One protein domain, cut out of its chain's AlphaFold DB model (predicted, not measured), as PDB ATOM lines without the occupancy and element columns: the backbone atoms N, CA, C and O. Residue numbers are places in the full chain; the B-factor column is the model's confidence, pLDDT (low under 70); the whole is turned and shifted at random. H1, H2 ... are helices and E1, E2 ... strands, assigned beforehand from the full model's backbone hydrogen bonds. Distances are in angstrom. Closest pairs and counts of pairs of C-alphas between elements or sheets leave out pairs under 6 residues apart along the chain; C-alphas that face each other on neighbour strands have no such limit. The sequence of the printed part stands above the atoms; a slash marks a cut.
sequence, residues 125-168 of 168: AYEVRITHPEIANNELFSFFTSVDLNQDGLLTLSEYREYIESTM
ATOM      1  N   ALA A 125     181.945 188.743 133.928       83.44
ATOM      2  CA  ALA A 125     182.545 187.417 134.074       83.44
ATOM      3  C   ALA A 125     183.893 187.292 133.331       83.44
ATOM      4  O   ALA A 125     184.775 186.525 133.740       83.44
ATOM      5  N   TYR A 126     184.085 188.037 132.238       84.69
ATOM      6  CA  TYR A 126     185.360 188.083 131.525       84.69
ATOM      7  C   TYR A 126     186.487 188.724 132.347       84.69
ATOM      8  O   TYR A 126     187.605 188.201 132.336       84.69
ATOM      9  N   GLU A 127     186.206 189.813 133.061       87.06
ATOM     10  CA  GLU A 127     187.188 190.546 133.867       87.06
ATOM     11  C   GLU A 127     187.612 189.737 135.082       87.06
ATOM     12  O   GLU A 127     188.807 189.525 135.299       87.06
ATOM     13  N   VAL A 128     186.640 189.147 135.786       79.44
ATOM     14  CA  VAL A 128     186.913 188.238 136.907       79.44
ATOM     15  C   VAL A 128     187.793 187.074 136.456       79.44
ATOM     16  O   VAL A 128     188.739 186.705 137.146       79.44
ATOM     17  N   ARG A 129     187.546 186.521 135.262       82.00
ATOM     18  CA  ARG A 129     188.352 185.423 134.713       82.00
ATOM     19  C   ARG A 129     189.775 185.846 134.346       82.00
ATOM     20  O   ARG A 129     190.689 185.029 134.448       82.00
ATOM     21  N   ILE A 130     189.974 187.069 133.854       81.50
ATOM     22  CA  ILE A 130     191.324 187.568 133.553       81.50
ATOM     23  C   ILE A 130     192.105 187.768 134.844       81.50
ATOM     24  O   ILE A 130     193.275 187.384 134.904       81.50
ATOM     25  N   THR A 131     191.465 188.347 135.857       75.62
ATOM     26  CA  THR A 131     192.123 188.656 137.126       75.62
ATOM     27  C   THR A 131     192.338 187.401 137.972       75.62
ATOM     28  O   THR A 131     193.378 187.265 138.615       75.62
ATOM     29  N   HIS A 132     191.425 186.428 137.884       72.69
ATOM     30  CA  HIS A 132     191.494 185.137 138.567       72.69
ATOM     31  C   HIS A 132     191.358 183.954 137.592       72.69
ATOM     32  O   HIS A 132     190.329 183.275 137.549       72.69
ATOM     33  N   PRO A 133     192.428 183.627 136.845       77.25
ATOM     34  CA  PRO A 133     192.442 182.473 135.944       77.25
ATOM     35  C   PRO A 133     192.468 181.125 136.685       77.25
ATOM     36  O   PRO A 133     192.375 180.074 136.052       77.25
ATOM     37  N   GLU A 134     192.640 181.145 138.009       77.38
ATOM     38  CA  GLU A 134     192.610 179.963 138.875       77.38
ATOM     39  C   GLU A 134     191.200 179.375 139.042       77.38
ATOM     40  O   GLU A 134     191.069 178.189 139.336       77.38
ATOM     41  N   ILE A 135     190.161 180.181 138.807       75.50
ATOM     42  CA  ILE A 135     188.763 179.811 139.024       75.50
ATOM     43  C   ILE A 135     188.201 179.145 137.768       75.50
ATOM     44  O   ILE A 135     188.301 179.675 136.656       75.50
ATOM     45  N   ALA A 136     187.578 177.974 137.919       81.88
ATOM     46  CA  ALA A 136     186.945 177.305 136.790       81.88
ATOM     47  C   ALA A 136     185.661 178.038 136.360       81.88
ATOM     48  O   ALA A 136     184.891 178.506 137.194       81.88
ATOM     49  N   ASN A 137     185.348 178.040 135.055       81.25
ATOM     50  CA  ASN A 137     184.104 178.643 134.532       81.25
ATOM     51  C   ASN A 137     182.837 178.155 135.256       81.25
ATOM     52  O   ASN A 137     181.872 178.899 135.364       81.25
ATOM     53  N   ASN A 138     182.823 176.905 135.726       82.38
ATOM     54  CA  ASN A 138     181.672 176.346 136.434       82.38
ATOM     55  C   ASN A 138     181.491 176.962 137.832       82.38
ATOM     56  O   ASN A 138     180.370 177.183 138.284       82.38
ATOM     57  N   GLU A 139     182.599 177.253 138.508       81.69
ATOM     58  CA  GLU A 139     182.604 177.893 139.822       81.69
ATOM     59  C   GLU A 139     182.236 179.370 139.699       81.69
ATOM     60  O   GLU A 139     181.374 179.848 140.431       81.69
ATOM     61  N   LEU A 140     182.793 180.048 138.692       81.12
ATOM     62  CA  LEU A 140     182.422 181.416 138.344       81.12
ATOM     63  C   LEU A 140     180.921 181.517 138.040       81.12
ATOM     64  O   LEU A 140     180.233 182.363 138.592       81.12
ATOM     65  N   PHE A 141     180.384 180.605 137.225       82.94
ATOM     66  CA  PHE A 141     178.954 180.572 136.916       82.94
ATOM     67  C   PHE A 141     178.087 180.335 138.159       82.94
ATOM     68  O   PHE A 141     177.031 180.948 138.296       82.94
ATOM     69  N   SER A 142     178.528 179.471 139.077       82.50
ATOM     70  CA  SER A 142     177.807 179.197 140.329       82.50
ATOM     71  C   SER A 142     177.800 180.411 141.262       82.50
ATOM     72  O   SER A 142     176.778 180.699 141.887       82.50
ATOM     73  N   PHE A 143     178.920 181.137 141.318       81.19
ATOM     74  CA  PHE A 143     179.033 182.404 142.033       81.19
ATOM     75  C   PHE A 143     178.090 183.454 141.439       81.19
ATOM     76  O   PHE A 143     177.218 183.944 142.151       81.19
ATOM     77  N   PHE A 144     178.176 183.707 140.128       84.12
ATOM     78  CA  PHE A 144     177.280 184.645 139.448       84.12
ATOM     79  C   PHE A 144     175.816 184.262 139.671       84.12
ATOM     80  O   PHE A 144     175.062 185.084 140.148       84.12
ATOM     81  N   THR A 145     175.428 182.995 139.511       83.75
ATOM     82  CA  THR A 145     174.040 182.544 139.759       83.75
ATOM     83  C   THR A 145     173.510 182.887 141.163       83.75
ATOM     84  O   THR A 145     172.298 182.948 141.360       83.75
ATOM     85  N   SER A 146     174.393 183.070 142.145       80.81
ATOM     86  CA  SER A 146     174.014 183.328 143.537       80.81
ATOM     87  C   SER A 146     174.053 184.807 143.923       80.81
ATOM     88  O   SER A 146     173.362 185.192 144.861       80.81
ATOM     89  N   VAL A 147     174.852 185.615 143.223       82.81
ATOM     90  CA  VAL A 147     175.019 187.054 143.491       82.81
ATOM     91  C   VAL A 147     174.237 187.913 142.495       82.81
ATOM     92  O   VAL A 147     173.663 188.928 142.871       82.81
ATOM     93  N   ASP A 148     174.198 187.489 141.234       87.12
ATOM     94  CA  ASP A 148     173.528 188.141 140.110       87.12
ATOM     95  C   ASP A 148     172.005 187.912 140.209       87.12
ATOM     96  O   ASP A 148     171.469 186.861 139.833       87.12
ATOM     97  N   LEU A 149     171.302 188.887 140.792       82.44
ATOM     98  CA  LEU A 149     169.856 188.821 141.031       82.44
ATOM     99  C   LEU A 149     169.051 189.095 139.756       82.44
ATOM    100  O   LEU A 149     167.960 188.539 139.574       82.44
ATOM    101  N   ASN A 150     169.563 189.961 138.883       85.19
ATOM    102  CA  ASN A 150     168.961 190.333 137.603       85.19
ATOM    103  C   ASN A 150     169.358 189.387 136.452       85.19
ATOM    104  O   ASN A 150     168.703 189.422 135.406       85.19
ATOM    105  N   GLN A 151     170.336 188.504 136.666       83.62
ATOM    106  CA  GLN A 151     170.858 187.514 135.717       83.62
ATOM    107  C   GLN A 151     171.326 188.132 134.398       83.62
ATOM    108  O   GLN A 151     171.094 187.561 133.323       83.62
ATOM    109  N   ASP A 152     171.938 189.312 134.455       86.81
ATOM    110  CA  ASP A 152     172.468 189.966 133.259       86.81
ATOM    111  C   ASP A 152     173.928 189.591 132.967       86.81
ATOM    112  O   ASP A 152     174.425 189.873 131.873       86.81
ATOM    113  N   GLY A 153     174.573 188.855 133.878       82.88
ATOM    114  CA  GLY A 153     175.960 188.419 133.760       82.88
ATOM    115  C   GLY A 153     176.971 189.501 134.134       82.88
ATOM    116  O   GLY A 153     178.165 189.300 133.892       82.88
ATOM    117  N   LEU A 154     176.507 190.612 134.713       87.25
ATOM    118  CA  LEU A 154     177.322 191.711 135.214       87.25
ATOM    119  C   LEU A 154     177.069 191.871 136.709       87.25
ATOM    120  O   LEU A 154     175.935 191.927 137.162       87.25
ATOM    121  N   LEU A 155     178.136 191.959 137.494       86.31
ATOM    122  CA  LEU A 155     178.017 192.216 138.922       86.31
ATOM    123  C   LEU A 155     178.041 193.721 139.162       86.31
ATOM    124  O   LEU A 155     179.072 194.363 138.946       86.31
ATOM    125  N   THR A 156     176.950 194.304 139.641       88.00
ATOM    126  CA  THR A 156     176.975 195.708 140.065       88.00
ATOM    127  C   THR A 156     177.458 195.844 141.509       88.00
ATOM    128  O   THR A 156     177.313 194.936 142.333       88.00
ATOM    129  N   LEU A 157     178.001 197.016 141.858       83.19
ATOM    130  CA  LEU A 157     178.425 197.305 143.235       83.19
ATOM    131  C   LEU A 157     177.269 197.156 144.241       83.19
ATOM    132  O   LEU A 157     177.483 196.732 145.374       83.19
ATOM    133  N   SER A 158     176.036 197.466 143.824       85.19
ATOM    134  CA  SER A 158     174.838 197.304 144.654       85.19
ATOM    135  C   SER A 158     174.517 195.839 144.949       85.19
ATOM    136  O   SER A 158     174.223 195.508 146.093       85.19
ATOM    137  N   GLU A 159     174.614 194.962 143.951       86.50
ATOM    138  CA  GLU A 159     174.365 193.524 144.123       86.50
ATOM    139  C   GLU A 159     175.445 192.867 144.961       86.50
ATOM    140  O   GLU A 159     175.155 192.067 145.850       86.50
ATOM    141  N   TYR A 160     176.697 193.259 144.731       79.69
ATOM    142  CA  TYR A 160     177.802 192.784 145.541       79.69
ATOM    143  C   TYR A 160     177.647 193.198 147.005       79.69
ATOM    144  O   TYR A 160     177.809 192.371 147.901       79.69
ATOM    145  N   ARG A 161     177.261 194.452 147.256       79.75
ATOM    146  CA  ARG A 161     176.966 194.946 148.601       79.75
ATOM    147  C   ARG A 161     175.846 194.142 149.265       79.75
ATOM    148  O   ARG A 161     176.055 193.642 150.367       79.75
ATOM    149  N   GLU A 162     174.692 193.989 148.609       81.75
ATOM    150  CA  GLU A 162     173.577 193.209 149.169       81.75
ATOM    151  C   GLU A 162     173.994 191.771 149.478       81.75
ATOM    152  O   GLU A 162     173.607 191.208 150.501       81.75
ATOM    153  N   TYR A 163     174.827 191.180 148.624       78.44
ATOM    154  CA  TYR A 163     175.338 189.841 148.847       78.44
ATOM    155  C   TYR A 163     176.245 189.747 150.082       78.44
ATOM    156  O   TYR A 163     176.095 188.802 150.861       78.44
ATOM    157  N   ILE A 164     177.151 190.708 150.302       74.88
ATOM    158  CA  ILE A 164     177.972 190.745 151.523       74.88
ATOM    159  C   ILE A 164     177.089 190.964 152.756       74.88
ATOM    160  O   ILE A 164     177.219 190.213 153.723       74.88
ATOM    161  N   GLU A 165     176.152 191.916 152.701       75.50
ATOM    162  CA  GLU A 165     175.196 192.176 153.790       75.50
ATOM    163  C   GLU A 165     174.332 190.946 154.105       75.50
ATOM    164  O   GLU A 165     173.954 190.735 155.255       75.50
ATOM    165  N   SER A 166     174.029 190.114 153.105       74.19
ATOM    166  CA  SER A 166     173.280 188.869 153.289       74.19
ATOM    167  C   SER A 166     174.139 187.691 153.762       74.19
ATOM    168  O   SER A 166     173.578 186.701 154.240       74.19
ATOM    169  N   THR A 167     175.457 187.736 153.554       66.44
ATOM    170  CA  THR A 167     176.383 186.625 153.844       66.44
ATOM    171  C   THR A 167     177.076 186.782 155.204       66.44
ATOM    172  O   THR A 167     177.523 185.779 155.770       66.44
ATOM    173  N   MET A 168     177.150 188.008 155.741       56.91
ATOM    174  CA  MET A 168     177.598 188.316 157.111       56.91
ATOM    175  C   MET A 168     176.477 188.170 158.148       56.91
ATOM    176  O   MET A 168     176.802 187.739 159.281       56.91
TER     177      MET A 168
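What this domain is: This is residues 125 to 168 of the 168 residues of the protein "Ef hand domain-containing protein" of Cystoisospora suis (UniProt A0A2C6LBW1). Three short helices make a U with few contacts: H2 is the base, H1 is near its first half, and H3 meets its last residue nearly at a right angle. After H2 the chain folds back, and the short strand E1 comes to the open side of the U, its Leu 154 near Ala 125 of H1. The printed part has 44 residues, with three named helices and one named strand in the order H1, H2, E1, H3, and its class is mostly helix. It is compact, with a radius of gyration of the C-alphas of 10.6 A and spans of 27 by 22 by 16 A.

How they stand to each other: H1, residues 125 to 131, is close to but not clearly touching H2, residues 137 to 147; their closest C-alphas, those of Ala 125 and Leu 140, are 7.4 A apart. They run opposite ways at a steep tilt of 62 degrees. E1, residues 154 to 156, pairs with no named strand. Its closest C-alpha to H1 is that of Leu 154, 6.9 A from that of Ala 125. H2 only just touches H3, residues 157 to 167, with 3 pairs of C-alphas within 8 A. The closest are those of Val 147 and Tyr 163, 6.0 A apart, and the lines are about perpendicular at 84 degrees. E1 and H3 meet only through their link, and H1 and H3 are apart. In H1, H2 and H3 every O i to N i+4 pair is within hydrogen-bond range.

Where its parts are: H1 begins at C-alpha 125 (182.545, 187.417, 134.074) and is 10.1 A long from first to last C-alpha. H2 is 15.3 A long and ends at C-alpha 147 (175.019, 187.054, 143.491). E1 measures 6.3 A. H3 measures 15.2 A and ends at C-alpha 167 (176.383, 186.625, 153.844).

The domain as a whole: The two C-alphas farthest apart, those of Ile 130 and Met 168, are 27.3 A apart. The printed part has no cut and no long link. Its mean pLDDT is 80.8, and residues 167 to 168 are under 70.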